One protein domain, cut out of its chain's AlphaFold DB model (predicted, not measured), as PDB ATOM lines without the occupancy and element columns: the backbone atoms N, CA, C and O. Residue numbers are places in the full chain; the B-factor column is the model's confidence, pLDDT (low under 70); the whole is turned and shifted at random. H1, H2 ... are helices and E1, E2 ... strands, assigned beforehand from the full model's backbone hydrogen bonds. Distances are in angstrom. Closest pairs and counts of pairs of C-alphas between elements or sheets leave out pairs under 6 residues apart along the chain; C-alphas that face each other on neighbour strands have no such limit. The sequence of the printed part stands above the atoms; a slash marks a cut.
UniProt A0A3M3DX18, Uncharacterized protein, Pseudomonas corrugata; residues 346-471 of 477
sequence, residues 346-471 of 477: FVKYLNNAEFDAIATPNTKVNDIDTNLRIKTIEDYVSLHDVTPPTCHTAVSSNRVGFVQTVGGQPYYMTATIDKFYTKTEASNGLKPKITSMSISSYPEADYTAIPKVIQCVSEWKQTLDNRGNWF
ATOM      1  N   PHE A 346     184.040 228.060 339.590       90.44
ATOM      2  CA  PHE A 346     184.027 226.605 339.421       90.44
ATOM      3  C   PHE A 346     185.237 225.901 340.059       90.44
ATOM      4  O   PHE A 346     185.099 224.757 340.485       90.44
ATOM      5  N   VAL A 347     186.395 226.561 340.198       91.94
ATOM      6  CA  VAL A 347     187.580 225.944 340.824       91.94
ATOM      7  C   VAL A 347     187.312 225.483 342.256       91.94
ATOM      8  O   VAL A 347     187.941 224.537 342.712       91.94
ATOM      9  N   LYS A 348     186.325 226.064 342.957       88.19
ATOM     10  CA  LYS A 348     185.914 225.616 344.298       88.19
ATOM     11  C   LYS A 348     185.492 224.142 344.344       88.19
ATOM     12  O   LYS A 348     185.531 223.541 345.414       88.19
ATOM     13  N   TYR A 349     185.054 223.581 343.211       89.38
ATOM     14  CA  TYR A 349     184.626 222.188 343.124       89.38
ATOM     15  C   TYR A 349     185.807 221.207 343.213       89.38
ATOM     16  O   TYR A 349     185.584 220.032 343.461       89.38
ATOM     17  N   LEU A 350     187.060 221.675 343.100       87.25
ATOM     18  CA  LEU A 350     188.256 220.843 343.294       87.25
ATOM     19  C   LEU A 350     188.360 220.251 344.707       87.25
ATOM     20  O   LEU A 350     188.978 219.208 344.885       87.25
ATOM     21  N   ASN A 351     187.744 220.898 345.701       78.81
ATOM     22  CA  ASN A 351     187.866 220.537 347.116       78.81
ATOM     23  C   ASN A 351     186.585 219.915 347.686       78.81
ATOM     24  O   ASN A 351     186.407 219.882 348.905       78.81
ATOM     25  N   ASN A 352     185.638 219.499 346.842       77.81
ATOM     26  CA  ASN A 352     184.371 218.950 347.313       77.81
ATOM     27  C   ASN A 352     183.916 217.736 346.496       77.81
ATOM     28  O   ASN A 352     184.553 217.328 345.530       77.81
ATOM     29  N   ALA A 353     182.781 217.161 346.900       74.25
ATOM     30  CA  ALA A 353     182.198 215.980 346.266       74.25
ATOM     31  C   ALA A 353     181.774 216.192 344.796       74.25
ATOM     32  O   ALA A 353     181.343 215.245 344.149       74.25
ATOM     33  N   GLU A 354     181.878 217.411 344.256       82.38
ATOM     34  CA  GLU A 354     181.565 217.721 342.861       82.38
ATOM     35  C   GLU A 354     182.813 217.839 341.970       82.38
ATOM     36  O   GLU A 354     182.703 218.334 340.846       82.38
ATOM     37  N   PHE A 355     183.993 217.394 342.419       85.62
ATOM     38  CA  PHE A 355     185.221 217.492 341.617       85.62
ATOM     39  C   PHE A 355     185.108 216.746 340.273       85.62
ATOM     40  O   PHE A 355     185.557 217.258 339.247       85.62
ATOM     41  N   ASP A 356     184.405 215.609 340.233       86.88
ATOM     42  CA  ASP A 356     184.117 214.843 339.006       86.88
ATOM     43  C   ASP A 356     183.304 215.651 337.973       86.88
ATOM     44  O   ASP A 356     183.323 215.400 336.759       86.88
ATOM     45  N   ALA A 357     182.590 216.687 338.426       86.62
ATOM     46  CA  ALA A 357     181.871 217.588 337.537       86.62
ATOM     47  C   ALA A 357     182.819 218.495 336.742       86.62
ATOM     48  O   ALA A 357     182.412 218.990 335.690       86.62
ATOM     49  N   ILE A 358     184.072 218.663 337.170       91.38
ATOM     50  CA  ILE A 358     185.041 219.568 336.541       91.38
ATOM     51  C   ILE A 358     186.371 218.909 336.176       91.38
ATOM     52  O   ILE A 358     187.106 219.485 335.392       91.38
ATOM     53  N   ALA A 359     186.691 217.714 336.661       89.62
ATOM     54  CA  ALA A 359     187.911 216.992 336.307       89.62
ATOM     55  C   ALA A 359     187.606 215.528 335.966       89.62
ATOM     56  O   ALA A 359     186.512 215.033 336.217       89.62
ATOM     57  N   THR A 360     188.560 214.848 335.334       85.00
ATOM     58  CA  THR A 360     188.455 213.419 334.989       85.00
ATOM     59  C   THR A 360     189.727 212.700 335.427       85.00
ATOM     60  O   THR A 360     190.757 213.362 335.520       85.00
ATOM     61  N   PRO A 361     189.737 211.364 335.581       80.88
ATOM     62  CA  PRO A 361     190.963 210.621 335.904       80.88
ATOM     63  C   PRO A 361     192.138 210.880 334.938       80.88
ATOM     64  O   PRO A 361     193.299 210.744 335.308       80.88
ATOM     65  N   ASN A 362     191.852 211.317 333.704       81.94
ATOM     66  CA  ASN A 362     192.857 211.664 332.693       81.94
ATOM     67  C   ASN A 362     193.424 213.090 332.827       81.94
ATOM     68  O   ASN A 362     194.310 213.471 332.056       81.94
ATOM     69  N   THR A 363     192.906 213.899 333.750       88.75
ATOM     70  CA  THR A 363     193.394 215.254 334.006       88.75
ATOM     71  C   THR A 363     194.831 215.176 334.520       88.75
ATOM     72  O   THR A 363     195.110 214.590 335.567       88.75
ATOM     73  N   LYS A 364     195.764 215.763 333.766       88.56
ATOM     74  CA  LYS A 364     197.195 215.714 334.096       88.56
ATOM     75  C   LYS A 364     197.516 216.685 335.223       88.56
ATOM     76  O   LYS A 364     197.108 217.841 335.148       88.56
ATOM     77  N   VAL A 365     198.301 216.252 336.205       90.75
ATOM     78  CA  VAL A 365     198.804 217.126 337.270       90.75
ATOM     79  C   VAL A 365     200.318 217.216 337.177       90.75
ATOM     80  O   VAL A 365     201.009 216.201 337.117       90.75
ATOM     81  N   ASN A 366     200.818 218.445 337.133       92.44
ATOM     82  CA  ASN A 366     202.232 218.763 337.104       92.44
ATOM     83  C   ASN A 366     202.611 219.534 338.372       92.44
ATOM     84  O   ASN A 366     202.400 220.743 338.463       92.44
ATOM     85  N   ASP A 367     203.163 218.824 339.349       91.31
ATOM     86  CA  ASP A 367     203.806 219.415 340.523       91.31
ATOM     87  C   ASP A 367     205.216 219.883 340.138       91.31
ATOM     88  O   ASP A 367     206.154 219.086 340.094       91.31
ATOM     89  N   ILE A 368     205.339 221.170 339.800       89.31
ATOM     90  CA  ILE A 368     206.549 221.765 339.208       89.31
ATOM     91  C   ILE A 368     207.735 221.642 340.163       89.31
ATOM     92  O   ILE A 368     208.837 221.288 339.746       89.31
ATOM     93  N   ASP A 369     207.493 221.911 341.444       87.88
ATOM     94  CA  ASP A 369     208.533 221.902 342.470       87.88
ATOM     95  C   ASP A 369     208.715 220.515 343.097       87.88
ATOM     96  O   ASP A 369     209.629 220.303 343.891       87.88
ATOM     97  N   THR A 370     207.865 219.544 342.742       86.00
ATOM     98  CA  THR A 370     207.846 218.170 343.278       86.00
ATOM     99  C   THR A 370     207.661 218.076 344.802       86.00
ATOM    100  O   THR A 370     207.938 217.035 345.408       86.00
ATOM    101  N   ASN A 371     207.173 219.151 345.430       87.12
ATOM    102  CA  ASN A 371     207.003 219.254 346.881       87.12
ATOM    103  C   ASN A 371     205.857 218.372 347.399       87.12
ATOM    104  O   ASN A 371     205.938 217.847 348.508       87.12
ATOM    105  N   LEU A 372     204.807 218.191 346.596       88.00
ATOM    106  CA  LEU A 372     203.617 217.407 346.932       88.00
ATOM    107  C   LEU A 372     203.703 215.964 346.409       88.00
ATOM    108  O   LEU A 372     202.990 215.094 346.897       88.00
ATOM    109  N   ARG A 373     204.604 215.690 345.452       88.44
ATOM    110  CA  ARG A 373     204.862 214.366 344.843       88.44
ATOM    111  C   ARG A 373     203.633 213.730 344.182       88.44
ATOM    112  O   ARG A 373     203.550 212.507 344.068       88.44
ATOM    113  N   ILE A 374     202.717 214.562 343.711       88.19
ATOM    114  CA  ILE A 374     201.477 214.165 343.039       88.19
ATOM    115  C   ILE A 374     201.675 214.099 341.523       88.19
ATOM    116  O   ILE A 374     202.423 214.891 340.948       88.19
ATOM    117  N   LYS A 375     201.022 213.135 340.865       82.94
ATOM    118  CA  LYS A 375     201.129 212.931 339.408       82.94
ATOM    119  C   LYS A 375     199.774 212.859 338.711       82.94
ATOM    120  O   LYS A 375     199.698 213.024 337.493       82.94
ATOM    121  N   THR A 376     198.716 212.610 339.468       85.38
ATOM    122  CA  THR A 376     197.350 212.476 338.968       85.38
ATOM    123  C   THR A 376     196.410 213.427 339.694       85.38
ATOM    124  O   THR A 376     196.728 213.961 340.759       85.38
ATOM    125  N   ILE A 377     195.228 213.643 339.115       86.75
ATOM    126  CA  ILE A 377     194.174 214.399 339.795       86.75
ATOM    127  C   ILE A 377     193.668 213.668 341.046       86.75
ATOM    128  O   ILE A 377     193.306 214.323 342.016       86.75
ATOM    129  N   GLU A 378     193.699 212.332 341.043       86.38
ATOM    130  CA  GLU A 378     193.319 211.493 342.184       86.38
ATOM    131  C   GLU A 378     194.278 211.695 343.365       86.38
ATOM    132  O   GLU A 378     193.834 211.861 344.502       86.38
ATOM    133  N   ASP A 379     195.585 211.789 343.090       88.31
ATOM    134  CA  ASP A 379     196.587 212.130 344.108       88.31
ATOM    135  C   ASP A 379     196.320 213.517 344.704       88.31
ATOM    136  O   ASP A 379     196.449 213.718 345.910       88.31
ATOM    137  N   TYR A 380     195.931 214.477 343.860       89.19
ATOM    138  CA  TYR A 380     195.646 215.845 344.281       89.19
ATOM    139  C   TYR A 380     194.397 215.936 345.172       89.19
ATOM    140  O   TYR A 380     194.459 216.547 346.236       89.19
ATOM    141  N   VAL A 381     193.274 215.314 344.789       86.38
ATOM    142  CA  VAL A 381     192.042 215.354 345.609       86.38
ATOM    143  C   VAL A 381     192.176 214.560 346.912       86.38
ATOM    144  O   VAL A 381     191.417 214.790 347.850       86.38
ATOM    145  N   SER A 382     193.153 213.652 346.984       87.25
ATOM    146  CA  SER A 382     193.481 212.891 348.193       87.25
ATOM    147  C   SER A 382     194.359 213.667 349.182       87.25
ATOM    148  O   SER A 382     194.631 213.165 350.274       87.25
ATOM    149  N   LEU A 383     194.821 214.874 348.834       88.81
ATOM    150  CA  LEU A 383     195.601 215.711 349.743       88.81
ATOM    151  C   LEU A 383     194.764 216.128 350.961       88.81
ATOM    152  O   LEU A 383     193.610 216.543 350.851       88.81
ATOM    153  N   HIS A 384     195.381 216.063 352.137       84.75
ATOM    154  CA  HIS A 384     194.781 216.534 353.383       84.75
ATOM    155  C   HIS A 384     195.071 218.022 353.619       84.75
ATOM    156  O   HIS A 384     196.021 218.585 353.071       84.75
ATOM    157  N   ASP A 385     194.238 218.656 354.446       86.62
ATOM    158  CA  ASP A 385     194.399 220.050 354.881       86.62
ATOM    159  C   ASP A 385     194.505 221.063 353.725       86.62
ATOM    160  O   ASP A 385     195.282 222.020 353.781       86.62
ATOM    161  N   VAL A 386     193.716 220.851 352.663       88.31
ATOM    162  CA  VAL A 386     193.641 221.757 351.509       88.31
ATOM    163  C   VAL A 386     192.555 222.810 351.720       88.31
ATOM    164  O   VAL A 386     191.370 222.491 351.845       88.31
ATOM    165  N   THR A 387     192.920 224.091 351.701       86.06
ATOM    166  CA  THR A 387     191.923 225.171 351.792       86.06
ATOM    167  C   THR A 387     191.167 225.375 350.482       86.06
ATOM    168  O   THR A 387     191.730 225.138 349.411       86.06
ATOM    169  N   PRO A 388     189.938 225.925 350.523       86.00
ATOM    170  CA  PRO A 388     189.251 226.365 349.315       86.00
ATOM    171  C   PRO A 388     190.121 227.309 348.464       86.00
ATOM    172  O   PRO A 388     190.880 228.102 349.034       86.00
ATOM    173  N   PRO A 389     190.015 227.249 347.124       89.31
ATOM    174  CA  PRO A 389     190.672 228.198 346.233       89.31
ATOM    175  C   PRO A 389     190.326 229.645 346.565       89.31
ATOM    176  O   PRO A 389     189.165 229.985 346.792       89.31
ATOM    177  N   THR A 390     191.331 230.509 346.523       87.50
ATOM    178  CA  THR A 390     191.193 231.956 346.668       87.50
ATOM    179  C   THR A 390     191.871 232.684 345.511       87.50
ATOM    180  O   THR A 390     192.628 232.084 344.744       87.50
ATOM    181  N   CYS A 391     191.608 233.988 345.397       87.56
ATOM    182  CA  CYS A 391     192.222 234.880 344.412       87.56
ATOM    183  C   CYS A 391     192.159 234.329 342.981       87.56
ATOM    184  O   CYS A 391     193.087 234.490 342.192       87.56
ATOM    185  N   HIS A 392     191.072 233.634 342.654       90.38
ATOM    186  CA  HIS A 392     190.934 232.960 341.376       90.38
ATOM    187  C   HIS A 392     190.614 233.963 340.259       90.38
ATOM    188  O   HIS A 392     189.719 234.800 340.388       90.38
ATOM    189  N   THR A 393     191.327 233.870 339.142       87.75
ATOM    190  CA  THR A 393     191.106 234.714 337.960       87.75
ATOM    191  C   THR A 393     191.441 233.949 336.684       87.75
ATOM    192  O   THR A 393     192.214 232.990 336.724       87.75
ATOM    193  N   ALA A 394     190.876 234.347 335.543       85.56
ATOM    194  CA  ALA A 394     191.338 233.795 334.275       85.56
ATOM    195  C   ALA A 394     192.693 234.415 333.910       85.56
ATOM    196  O   ALA A 394     192.870 235.630 333.964       85.56
ATOM    197  N   VAL A 395     193.640 233.551 333.561       80.75
ATOM    198  CA  VAL A 395     195.003 233.898 333.141       80.75
ATOM    199  C   VAL A 395     195.088 234.000 331.619       80.75
ATOM    200  O   VAL A 395     195.825 234.816 331.087       80.75
ATOM    201  N   SER A 396     194.296 233.198 330.907       77.94
ATOM    202  CA  SER A 396     194.124 233.264 329.452       77.94
ATOM    203  C   SER A 396     192.712 232.800 329.075       77.94
ATOM    204  O   SER A 396     191.905 232.497 329.951       77.94
ATOM    205  N   SER A 397     192.402 232.683 327.780       73.56
ATOM    206  CA  SER A 397     191.103 232.195 327.278       73.56
ATOM    207  C   SER A 397     190.725 230.778 327.733       73.56
ATOM    208  O   SER A 397     189.558 230.397 327.647       73.56
ATOM    209  N   ASN A 398     191.691 229.996 328.211       81.06
ATOM    210  CA  ASN A 398     191.505 228.617 328.647       81.06
ATOM    211  C   ASN A 398     192.342 228.257 329.885       81.06
ATOM    212  O   ASN A 398     192.563 227.077 330.148       81.06
ATOM    213  N   ARG A 399     192.829 229.247 330.642       88.56
ATOM    214  CA  ARG A 399     193.587 229.019 331.881       88.56
ATOM    215  C   ARG A 399     192.991 229.814 333.027       88.56
ATOM    216  O   ARG A 399     192.732 231.005 332.879       88.56
ATOM    217  N   VAL A 400     192.828 229.173 334.177       90.81
ATOM    218  CA  VAL A 400     192.459 229.808 335.447       90.81
ATOM    219  C   VAL A 400     193.621 229.683 336.425       90.81
ATOM    220  O   VAL A 400     194.176 228.601 336.594       90.81
ATOM    221  N   GLY A 401     193.994 230.792 337.049       92.19
ATOM    222  CA  GLY A 401     194.981 230.839 338.121       92.19
ATOM    223  C   GLY A 401     194.280 231.040 339.457       92.19
ATOM    224  O   GLY A 401     193.302 231.785 339.523       92.19
ATOM    225  N   PHE A 402     194.743 230.372 340.506       93.56
ATOM    226  CA  PHE A 402     194.195 230.478 341.859       93.56
ATOM    227  C   PHE A 402     195.238 230.081 342.907       93.56
ATOM    228  O   PHE A 402     196.288 229.528 342.586       93.56
ATOM    229  N   VAL A 403     194.952 230.370 344.176       92.62
ATOM    230  CA  VAL A 403     195.847 230.053 345.297       92.62
ATOM    231  C   VAL A 403     195.125 229.195 346.322       92.62
ATOM    232  O   VAL A 403     193.943 229.400 346.599       92.62
ATOM    233  N   GLN A 404     195.847 228.242 346.901       91.75
ATOM    234  CA  GLN A 404     195.394 227.414 348.016       91.75
ATOM    235  C   GLN A 404     196.521 227.214 349.018       91.75
ATOM    236  O   GLN A 404     197.686 227.408 348.694       91.75
ATOM    237  N   THR A 405     196.180 226.790 350.232       89.62
ATOM    238  CA  THR A 405     197.151 226.149 351.116       89.62
ATOM    239  C   THR A 405     196.962 224.643 351.105       89.62
ATOM    240  O   THR A 405     195.827 224.175 351.029       89.62
ATOM    241  N   VAL A 406     198.073 223.915 351.189       89.88
ATOM    242  CA  VAL A 406     198.130 222.465 351.403       89.88
ATOM    243  C   VAL A 406     199.033 222.239 352.610       89.88
ATOM    244  O   VAL A 406     200.181 222.690 352.602       89.88
ATOM    245  N   GLY A 407     198.513 221.623 353.675       85.50
ATOM    246  CA  GLY A 407     199.276 221.441 354.918       85.50
ATOM    247  C   GLY A 407     199.772 222.764 355.523       85.50
ATOM    248  O   GLY A 407     200.877 222.836 356.055       85.50
ATOM    249  N   GLY A 408     198.995 223.844 355.363       81.69
ATOM    250  CA  GLY A 408     199.333 225.186 355.851       81.69
ATOM    251  C   GLY A 408     200.343 225.977 355.006       81.69
ATOM    252  O   GLY A 408     200.601 227.134 355.327       81.69
ATOM    253  N   GLN A 409     200.886 225.413 353.922       87.50
ATOM    254  CA  GLN A 409     201.807 226.112 353.013       87.50
ATOM    255  C   GLN A 409     201.081 226.620 351.761       87.50
ATOM    256  O   GLN A 409     200.269 225.873 351.211       87.50
ATOM    257  N   PRO A 410     201.343 227.855 351.288       89.94
ATOM    258  CA  PRO A 410     200.697 228.404 350.100       89.94
ATOM    259  C   PRO A 410     201.249 227.785 348.808       89.94
ATOM    260  O   PRO A 410     202.458 227.707 348.609       89.94
ATOM    261  N   TYR A 411     200.344 227.429 347.903       93.00
ATOM    262  CA  TYR A 411     200.629 226.960 346.554       93.00
ATOM    263  C   TYR A 411     199.818 227.760 345.533       93.00
ATOM    264  O   TYR A 411     198.632 228.049 345.719       93.00
ATOM    265  N   TYR A 412     200.486 228.101 344.441       93.81
ATOM    266  CA  TYR A 412     199.958 228.791 343.280       93.81
ATOM    267  C   TYR A 412     199.628 227.751 342.214       93.81
ATOM    268  O   TYR A 412     200.464 226.923 341.845       93.81
ATOM    269  N   MET A 413     198.382 227.775 341.763       93.44
ATOM    270  CA  MET A 413     197.801 226.758 340.904       93.44
ATOM    271  C   MET A 413     197.385 227.397 339.587       93.44
ATOM    272  O   MET A 413     196.710 228.429 339.589       93.44
ATOM    273  N   THR A 414     197.700 226.738 338.476       93.81
ATOM    274  CA  THR A 414     197.150 227.096 337.167       93.81
ATOM    275  C   THR A 414     196.492 225.885 336.531       93.81
ATOM    276  O   THR A 414     197.148 224.881 336.268       93.81
ATOM    277  N   ALA A 415     195.198 225.980 336.239       92.75
ATOM    278  CA  ALA A 415     194.442 224.930 335.573       92.75
ATOM    279  C   ALA A 415     194.101 225.330 334.135       92.75
ATOM    280  O   ALA A 415     193.551 226.404 333.887       92.75
ATOM    281  N   THR A 416     194.403 224.444 333.190       90.69
ATOM    282  CA  THR A 416     193.951 224.530 331.801       90.69
ATOM    283  C   THR A 416     192.580 223.882 331.695       90.69
ATOM    284  O   THR A 416     192.394 222.736 332.109       90.69
ATOM    285  N   ILE A 417     191.629 224.587 331.098       91.56
ATOM    286  CA  ILE A 417     190.250 224.142 330.912       91.56
ATOM    287  C   ILE A 417     189.893 224.029 329.434       91.56
ATOM    288  O   ILE A 417     190.590 224.552 328.568       91.56
ATOM    289  N   ASP A 418     188.801 223.334 329.145       83.31
ATOM    290  CA  ASP A 418     188.210 223.280 327.812       83.31
ATOM    291  C   ASP A 418     187.739 224.665 327.340       83.31
ATOM    292  O   ASP A 418     188.074 225.080 326.230       83.31
ATOM    293  N   LYS A 419     187.000 225.395 328.186       83.00
ATOM    294  CA  LYS A 419     186.578 226.783 327.966       83.00
ATOM    295  C   LYS A 419     186.030 227.423 329.242       83.00
ATOM    296  O   LYS A 419     185.512 226.742 330.122       83.00
ATOM    297  N   PHE A 420     186.045 228.750 329.294       83.94
ATOM    298  CA  PHE A 420     185.249 229.490 330.271       83.94
ATOM    299  C   PHE A 420     183.778 229.571 329.860       83.94
ATOM    300  O   PHE A 420     183.454 229.702 328.679       83.94
ATOM    301  N   TYR A 421     182.899 229.554 330.858       85.25
ATOM    302  CA  TYR A 421     181.489 229.907 330.714       85.25
ATOM    303  C   TYR A 421     181.246 231.292 331.305       85.25
ATOM    304  O   TYR A 421     181.926 231.716 332.242       85.25
ATOM    305  N   THR A 422     180.261 232.003 330.773       83.56
ATOM    306  CA  THR A 422     179.779 233.243 331.388       83.56
ATOM    307  C   THR A 422     179.114 232.957 332.736       83.56
ATOM    308  O   THR A 422     178.629 231.852 332.983       83.56
ATOM    309  N   LYS A 423     179.018 233.963 333.614       77.06
ATOM    310  CA  LYS A 423     178.304 233.826 334.902       77.06
ATOM    311  C   LYS A 423     176.855 233.336 334.735       77.06
ATOM    312  O   LYS A 423     176.380 232.547 335.548       77.06
ATOM    313  N   THR A 424     176.170 233.754 333.669       78.62
ATOM    314  CA  THR A 424     174.806 233.306 333.345       78.62
ATOM    315  C   THR A 424     174.772 231.826 332.968       78.62
ATOM    316  O   THR A 424     173.968 231.066 333.500       78.62
ATOM    317  N   GLU A 425     175.671 231.379 332.094       83.88
ATOM    318  CA  GLU A 425     175.794 229.961 331.733       83.88
ATOM    319  C   GLU A 425     176.161 229.088 332.939       83.88
ATOM    320  O   GLU A 425     175.580 228.018 333.123       83.88
ATOM    321  N   ALA A 426     177.051 229.579 333.804       85.12
ATOM    322  CA  ALA A 426     177.416 228.904 335.044       85.12
ATOM    323  C   ALA A 426     176.236 228.802 336.020       85.12
ATOM    324  O   ALA A 426     176.026 227.750 336.625       85.12
ATOM    325  N   SER A 427     175.406 229.847 336.126       79.56
ATOM    326  CA  SER A 427     174.172 229.804 336.927       79.56
ATOM    327  C   SER A 427     173.147 228.787 336.407       79.56
ATOM    328  O   SER A 427     172.361 228.262 337.190       79.56
ATOM    329  N   ASN A 428     173.221 228.434 335.119       86.12
ATOM    330  CA  ASN A 428     172.427 227.372 334.496       86.12
ATOM    331  C   ASN A 428     173.082 225.980 334.608       86.12
ATOM    332  O   ASN A 428     172.616 225.026 333.986       86.12
ATOM    333  N   GLY A 429     174.161 225.844 335.385       84.94
ATOM    334  CA  GLY A 429     174.808 224.566 335.683       84.94
ATOM    335  C   GLY A 429     175.917 224.149 334.715       84.94
ATOM    336  O   GLY A 429     176.455 223.052 334.866       84.94
ATOM    337  N   LEU A 430     176.298 224.993 333.749       88.06
ATOM    338  CA  LEU A 430     177.436 224.709 332.873       88.06
ATOM    339  C   LEU A 430     178.754 224.941 333.621       88.06
ATOM    340  O   LEU A 430     178.963 225.994 334.218       88.06
ATOM    341  N   LYS A 431     179.646 223.950 333.596       88.94
ATOM    342  CA  LYS A 431     180.916 223.977 334.331       88.94
ATOM    343  C   LYS A 431     182.082 223.650 333.393       88.94
ATOM    344  O   LYS A 431     181.954 222.696 332.623       88.94
ATOM    345  N   PRO A 432     183.206 224.388 333.458       90.69
ATOM    346  CA  PRO A 432     184.417 224.034 332.722       90.69
ATOM    347  C   PRO A 432     184.967 222.656 333.098       90.69
ATOM    348  O   PRO A 432     184.832 222.214 334.242       90.69
ATOM    349  N   LYS A 433     185.646 222.007 332.148       92.88
ATOM    350  CA  LYS A 433     186.403 220.767 332.351       92.88
ATOM    351  C   LYS A 433     187.902 221.043 332.355       92.88
ATOM    352  O   LYS A 433     188.469 221.495 331.366       92.88
ATOM    353  N   ILE A 434     188.556 220.720 333.463       94.12
ATOM    354  CA  ILE A 434     189.996 220.809 333.670       94.12
ATOM    355  C   ILE A 434     190.689 219.669 332.926       94.12
ATOM    356  O   ILE A 434     190.476 218.486 333.190       94.12
ATOM    357  N   THR A 435     191.570 220.047 332.009       89.19
ATOM    358  CA  THR A 435     192.369 219.136 331.177       89.19
ATOM    359  C   THR A 435     193.754 218.898 331.777       89.19
ATOM    360  O   THR A 435     194.271 217.779 331.732       89.19
ATOM    361  N   SER A 436     194.340 219.921 332.399       91.62
ATOM    362  CA  SER A 436     195.598 219.814 333.137       91.62
ATOM    363  C   SER A 436     195.689 220.843 334.257       91.62
ATOM    364  O   SER A 436     195.103 221.917 334.146       91.62
ATOM    365  N   MET A 437     196.482 220.558 335.286       93.50
ATOM    366  CA  MET A 437     196.831 221.501 336.346       93.50
ATOM    367  C   MET A 437     198.339 221.539 336.571       93.50
ATOM    368  O   MET A 437     198.997 220.501 336.552       93.50
ATOM    369  N   SER A 438     198.852 222.734 336.827       93.31
ATOM    370  CA  SER A 438     200.217 223.003 337.264       93.31
ATOM    371  C   SER A 438     200.192 223.577 338.673       93.31
ATOM    372  O   SER A 438     199.335 224.404 338.985       93.31
ATOM    373  N   ILE A 439     201.126 223.133 339.509       93.75
ATOM    374  CA  ILE A 439     201.183 223.461 340.933       93.75
ATOM    375  C   ILE A 439     202.604 223.900 341.273       93.75
ATOM    376  O   ILE A 439     203.555 223.190 340.947       93.75
ATOM    377  N   SER A 440     202.754 225.059 341.918       92.69
ATOM    378  CA  SER A 440     204.051 225.574 342.366       92.69
ATOM    379  C   SER A 440     203.951 226.312 343.699       92.69
ATOM    380  O   SER A 440     202.929 226.890 344.055       92.69
ATOM    381  N   SER A 441     205.045 226.304 344.447       91.31
ATOM    382  CA  SER A 441     205.289 227.132 345.629       91.31
ATOM    383  C   SER A 441     205.553 228.607 345.290       91.31
ATOM    384  O   SER A 441     205.478 229.464 346.174       91.31
ATOM    385  N   TYR A 442     205.791 228.929 344.014       88.19
ATOM    386  CA  TYR A 442     206.015 230.286 343.526       88.19
ATOM    387  C   TYR A 442     204.900 230.729 342.569       88.19
ATOM    388  O   TYR A 442     204.393 229.924 341.789       88.19
ATOM    389  N   PRO A 443     204.510 232.014 342.597       79.31
ATOM    390  CA  PRO A 443     203.523 232.521 341.661       79.31
ATOM    391  C   PRO A 443     204.054 232.530 340.223       79.31
ATOM    392  O   PRO A 443     205.152 233.025 339.966       79.31
ATOM    393  N   GLU A 444     203.235 232.074 339.273       77.12
ATOM    394  CA  GLU A 444     203.495 232.291 337.849       77.12
ATOM    395  C   GLU A 444     203.400 233.785 337.501       77.12
ATOM    396  O   GLU A 444     202.471 234.477 337.932       77.12
ATOM    397  N   ALA A 445     204.343 234.268 336.682       73.88
ATOM    398  CA  ALA A 445     204.421 235.672 336.276       73.88
ATOM    399  C   ALA A 445     203.094 236.164 335.675       73.88
ATOM    400  O   ALA A 445     202.569 237.187 336.119       73.88
ATOM    401  N   ASP A 446     202.512 235.380 334.762       69.06
ATOM    402  CA  ASP A 446     201.248 235.677 334.079       69.06
ATOM    403  C   ASP A 446     200.080 235.847 335.061       69.06
ATOM    404  O   ASP A 446     199.243 236.728 334.892       69.06
ATOM    405  N   TYR A 447     200.033 235.039 336.123       77.88
ATOM    406  CA  TYR A 447     198.992 235.128 337.147       77.88
ATOM    407  C   TYR A 447     199.161 236.383 338.015       77.88
ATOM    408  O   TYR A 447     198.191 237.092 338.286       77.88
ATOM    409  N   THR A 448     200.392 236.705 338.422       74.81
ATOM    410  CA  THR A 448     200.663 237.902 339.241       74.81
ATOM    411  C   THR A 448     200.602 239.219 338.484       74.81
ATOM    412  O   THR A 448     200.405 240.257 339.111       74.81
ATOM    413  N   ALA A 449     200.736 239.201 337.158       73.25
ATOM    414  CA  ALA A 449     200.601 240.392 336.327       73.25
ATOM    415  C   ALA A 449     199.152 240.914 336.260       73.25
ATOM    416  O   ALA A 449     198.925 242.061 335.874       73.25
ATOM    417  N   ILE A 450     198.163 240.100 336.657       69.31
ATOM    418  CA  ILE A 450     196.744 240.453 336.570       69.31
ATOM    419  C   ILE A 450     196.367 241.451 337.682       69.31
ATOM    420  O   ILE A 450     196.624 241.192 338.868       69.31
ATOM    421  N   PRO A 451     195.707 242.579 337.345       62.44
ATOM    422  CA  PRO A 451     195.282 243.574 338.325       62.44
ATOM    423  C   PRO A 451     194.468 242.964 339.476       62.44
ATOM    424  O   PRO A 451     193.641 242.081 339.268       62.44
ATOM    425  N   LYS A 452     194.673 243.471 340.700       69.88
ATOM    426  CA  LYS A 452     194.028 243.029 341.960       69.88
ATOM    427  C   LYS A 452     194.446 241.643 342.484       69.88
ATOM    428  O   LYS A 452     194.209 241.384 343.662       69.88
ATOM    429  N   VAL A 453     195.126 240.790 341.706       79.00
ATOM    430  CA  VAL A 453     195.604 239.477 342.197       79.00
ATOM    431  C   VAL A 453     196.636 239.642 343.307       79.00
ATOM    432  O   VAL A 453     196.478 239.057 344.374       79.00
ATOM    433  N   ILE A 454     197.653 240.489 343.108       77.94
ATOM    434  CA  ILE A 454     198.691 240.738 344.126       77.94
ATOM    435  C   ILE A 454     198.072 241.269 345.424       77.94
ATOM    436  O   ILE A 454     198.454 240.838 346.514       77.94
ATOM    437  N   GLN A 455     197.091 242.168 345.311       73.69
ATOM    438  CA  GLN A 455     196.371 242.701 346.465       73.69
ATOM    439  C   GLN A 455     195.594 241.590 347.187       73.69
ATOM    440  O   GLN A 455     195.794 241.404 348.383       73.69
ATOM    441  N   CYS A 456     194.799 240.798 346.460       81.12
ATOM    442  CA  CYS A 456     194.053 239.672 347.028       81.12
ATOM    443  C   CYS A 456     194.971 238.668 347.737       81.12
ATOM    444  O   CYS A 456     194.691 238.254 348.860       81.12
ATOM    445  N   VAL A 457     196.092 238.291 347.112       82.56
ATOM    446  CA  VAL A 457     197.053 237.344 347.698       82.56
ATOM    447  C   VAL A 457     197.671 237.921 348.971       82.56
ATOM    448  O   VAL A 457     197.865 237.189 349.938       82.56
ATOM    449  N   SER A 458     197.954 239.224 348.997       78.62
ATOM    450  CA  SER A 458     198.505 239.903 350.175       78.62
ATOM    451  C   SER A 458     197.500 239.941 351.332       78.62
ATOM    452  O   SER A 458     197.852 239.592 352.457       78.62
ATOM    453  N   GLU A 459     196.241 240.292 351.059       80.12
ATOM    454  CA  GLU A 459     195.148 240.283 352.043       80.12
ATOM    455  C   GLU A 459     194.873 238.865 352.570       80.12
ATOM    456  O   GLU A 459     194.727 238.641 353.776       80.12
ATOM    457  N   TRP A 460     194.874 237.869 351.683       84.81
ATOM    458  CA  TRP A 460     194.712 236.466 352.054       84.81
ATOM    459  C   TRP A 460     195.848 235.966 352.956       84.81
ATOM    460  O   TRP A 460     195.568 235.341 353.979       84.81
ATOM    461  N   LYS A 461     197.110 236.295 352.639       78.44
ATOM    462  CA  LYS A 461     198.270 235.960 353.486       78.44
ATOM    463  C   LYS A 461     198.148 236.576 354.880       78.44
ATOM    464  O   LYS A 461     198.268 235.855 355.863       78.44
ATOM    465  N   GLN A 462     197.787 237.858 354.981       75.94
ATOM    466  CA  GLN A 462     197.537 238.503 356.279       75.94
ATOM    467  C   GLN A 462     196.433 237.794 357.078       75.94
ATOM    468  O   GLN A 462     196.520 237.658 358.298       75.94
ATOM    469  N   THR A 463     195.394 237.307 356.398       75.56
ATOM    470  CA  THR A 463     194.310 236.550 357.038       75.56
ATOM    471  C   THR A 463     194.795 235.193 357.567       75.56
ATOM    472  O   THR A 463     194.351 234.765 358.634       75.56
ATOM    473  N   LEU A 464     195.707 234.518 356.859       70.44
ATOM    474  CA  LEU A 464     196.330 233.270 357.316       70.44
ATOM    475  C   LEU A 464     197.241 233.500 358.528       70.44
ATOM    476  O   LEU A 464     197.108 232.790 359.524       70.44
ATOM    477  N   ASP A 465     198.085 234.532 358.485       64.94
ATOM    478  CA  ASP A 465     199.005 234.879 359.575       64.94
ATOM    479  C   ASP A 465     198.241 235.248 360.860       64.94
ATOM    480  O   ASP A 465     198.585 234.818 361.965       64.94
ATOM    481  N   ASN A 466     197.124 235.967 360.718       58.03
ATOM    482  CA  ASN A 466     196.250 236.307 361.839       58.03
ATOM    483  C   ASN A 466     195.526 235.085 362.430       58.03
ATOM    484  O   ASN A 466     195.291 235.051 363.638       58.03
ATOM    485  N   ARG A 467     195.213 234.054 361.629       55.97
ATOM    486  CA  ARG A 467     194.694 232.773 362.147       55.97
ATOM    487  C   ARG A 467     195.776 231.982 362.886       55.97
ATOM    488  O   ARG A 467     195.475 231.403 363.926       55.97
ATOM    489  N   GLY A 468     197.027 232.014 362.419       48.66
ATOM    490  CA  GLY A 468     198.172 231.421 363.124       48.66
ATOM    491  C   GLY A 468     198.413 232.029 364.512       48.66
ATOM    492  O   GLY A 468     198.698 231.304 365.465       48.66
ATOM    493  N   ASN A 469     198.190 233.339 364.663       38.75
ATOM    494  CA  ASN A 469     198.310 234.043 365.947       38.75
ATOM    495  C   ASN A 469     197.139 233.805 366.922       38.75
ATOM    496  O   ASN A 469     197.300 233.959 368.134       38.75
ATOM    497  N   TRP A 470     195.964 233.400 366.433       35.31
ATOM    498  CA  TRP A 470     194.842 233.001 367.295       35.31
ATOM    499  C   TRP A 470     195.020 231.589 367.874       35.31
ATOM    500  O   TRP A 470     194.666 231.349 369.025       35.31
ATOM    501  N   PHE A 471     195.628 230.661 367.130       37.91
ATOM    502  CA  PHE A 471     195.932 229.322 367.653       37.91
ATOM    503  C   PHE A 471     197.153 229.297 368.588       37.91
ATOM    504  O   PHE A 471     197.210 228.454 369.481       37.91
TER     505      PHE A 471
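AT A GLANCE: This is residues 346 to 471 of the 477 residues of an uncharacterized protein of Pseudomonas corrugata (UniProt A0A3M3DX18). A twisted sheet of five strands makes the body, with the long helix H5 along its edge strand E2 on one face and the short helices H1 and H2 on the opposite face. The short helix H3 lies away from the sheet, in the loop between E4 and E5. The printed part has 126 residues with five named helices and five named strands, in the order H1 E1 H2 E2 E3 E4 H3 E5 H4 H5; the class is mixed, helices and strands. The sheet's order is E1 E5 E4 E3 E2, mixed: E1 and E5 are parallel, the other neighbours antiparallel. The whole is compact, with a radius of gyration of the C-alphas of 14.4 A and spans of 40 by 31 by 27 A.

IN THESE COORDINATES: H1, residues 346 to 351, begins at C-alpha 346 (184.027, 226.605, 339.421). E1 is residues 364 to 367 and H2 residues 377 to 381. E2, residues 390 to 396, measures 17.5 A from first to last C-alpha; E3, residues 399 to 406, 21.1 A; and E4, residues 409 to 417, 25.0 A, from C-alpha 409 at (201.807, 226.112, 353.013). H3 is residues 423 to 427. E5, residues 434 to 440, measures 17.2 A. H4 is residues 445 to 448, and H5, residues 453 to 471, measures 27.4 A and ends at C-alpha 471 (195.932, 229.322, 367.653).

HOW THE PARTS SIT: E2, E3 and E4 form a meander, each strand the antiparallel neighbour of the one before, with hairpins E2 and E3, and E3 and E4. N 401 and O 393 are 2.8 A apart, and N 402 and O 413 2.9 A. E3 bends by 51 degrees at residue 403. E5 is antiparallel to E4, with N 438 and O 414 2.8 A apart. The edge strand E1 is parallel to E5, at 4 degrees, with N 366 and O 437 2.8 A apart. H5 is on the sheet over E2, at a height over the sheet of 7.1 A, and runs along the strands, at 19 degrees to E2 on the local plane; the closest C-alphas of the two are those of Cys 391 and Cys 456, 5.8 A apart. H4 only grazes the sheet, with residues 446 to 448; its closest C-alpha to E2 is that of Tyr 447, 5.8 A from that of Val 395. On the face opposite H5, H2 lies over E1, the C-alphas of Val 365 and Ile 377 being the closest, 5.9 A apart. H1, on the same face as H2, lies over none of the strands. H3 is not on the sheet. In H2, H3 and H5 every O i to N i+4 pair is within hydrogen-bond range; H1 has 0 of 2, but 3 of 3 O i to N i+3 pairs; H4 is too short for an O i to N i+4 pair.

THE WHOLE: The C-alphas of Asn 428 and Asn 469, the two farthest apart, are 41.3 A apart. The printed part has no cut. The link from H1 to E1 is long, with 12 residues. The mean pLDDT of the printed part is 83.2; under 70 are residue 446, residues 450 to 452 and residues 465 to 471.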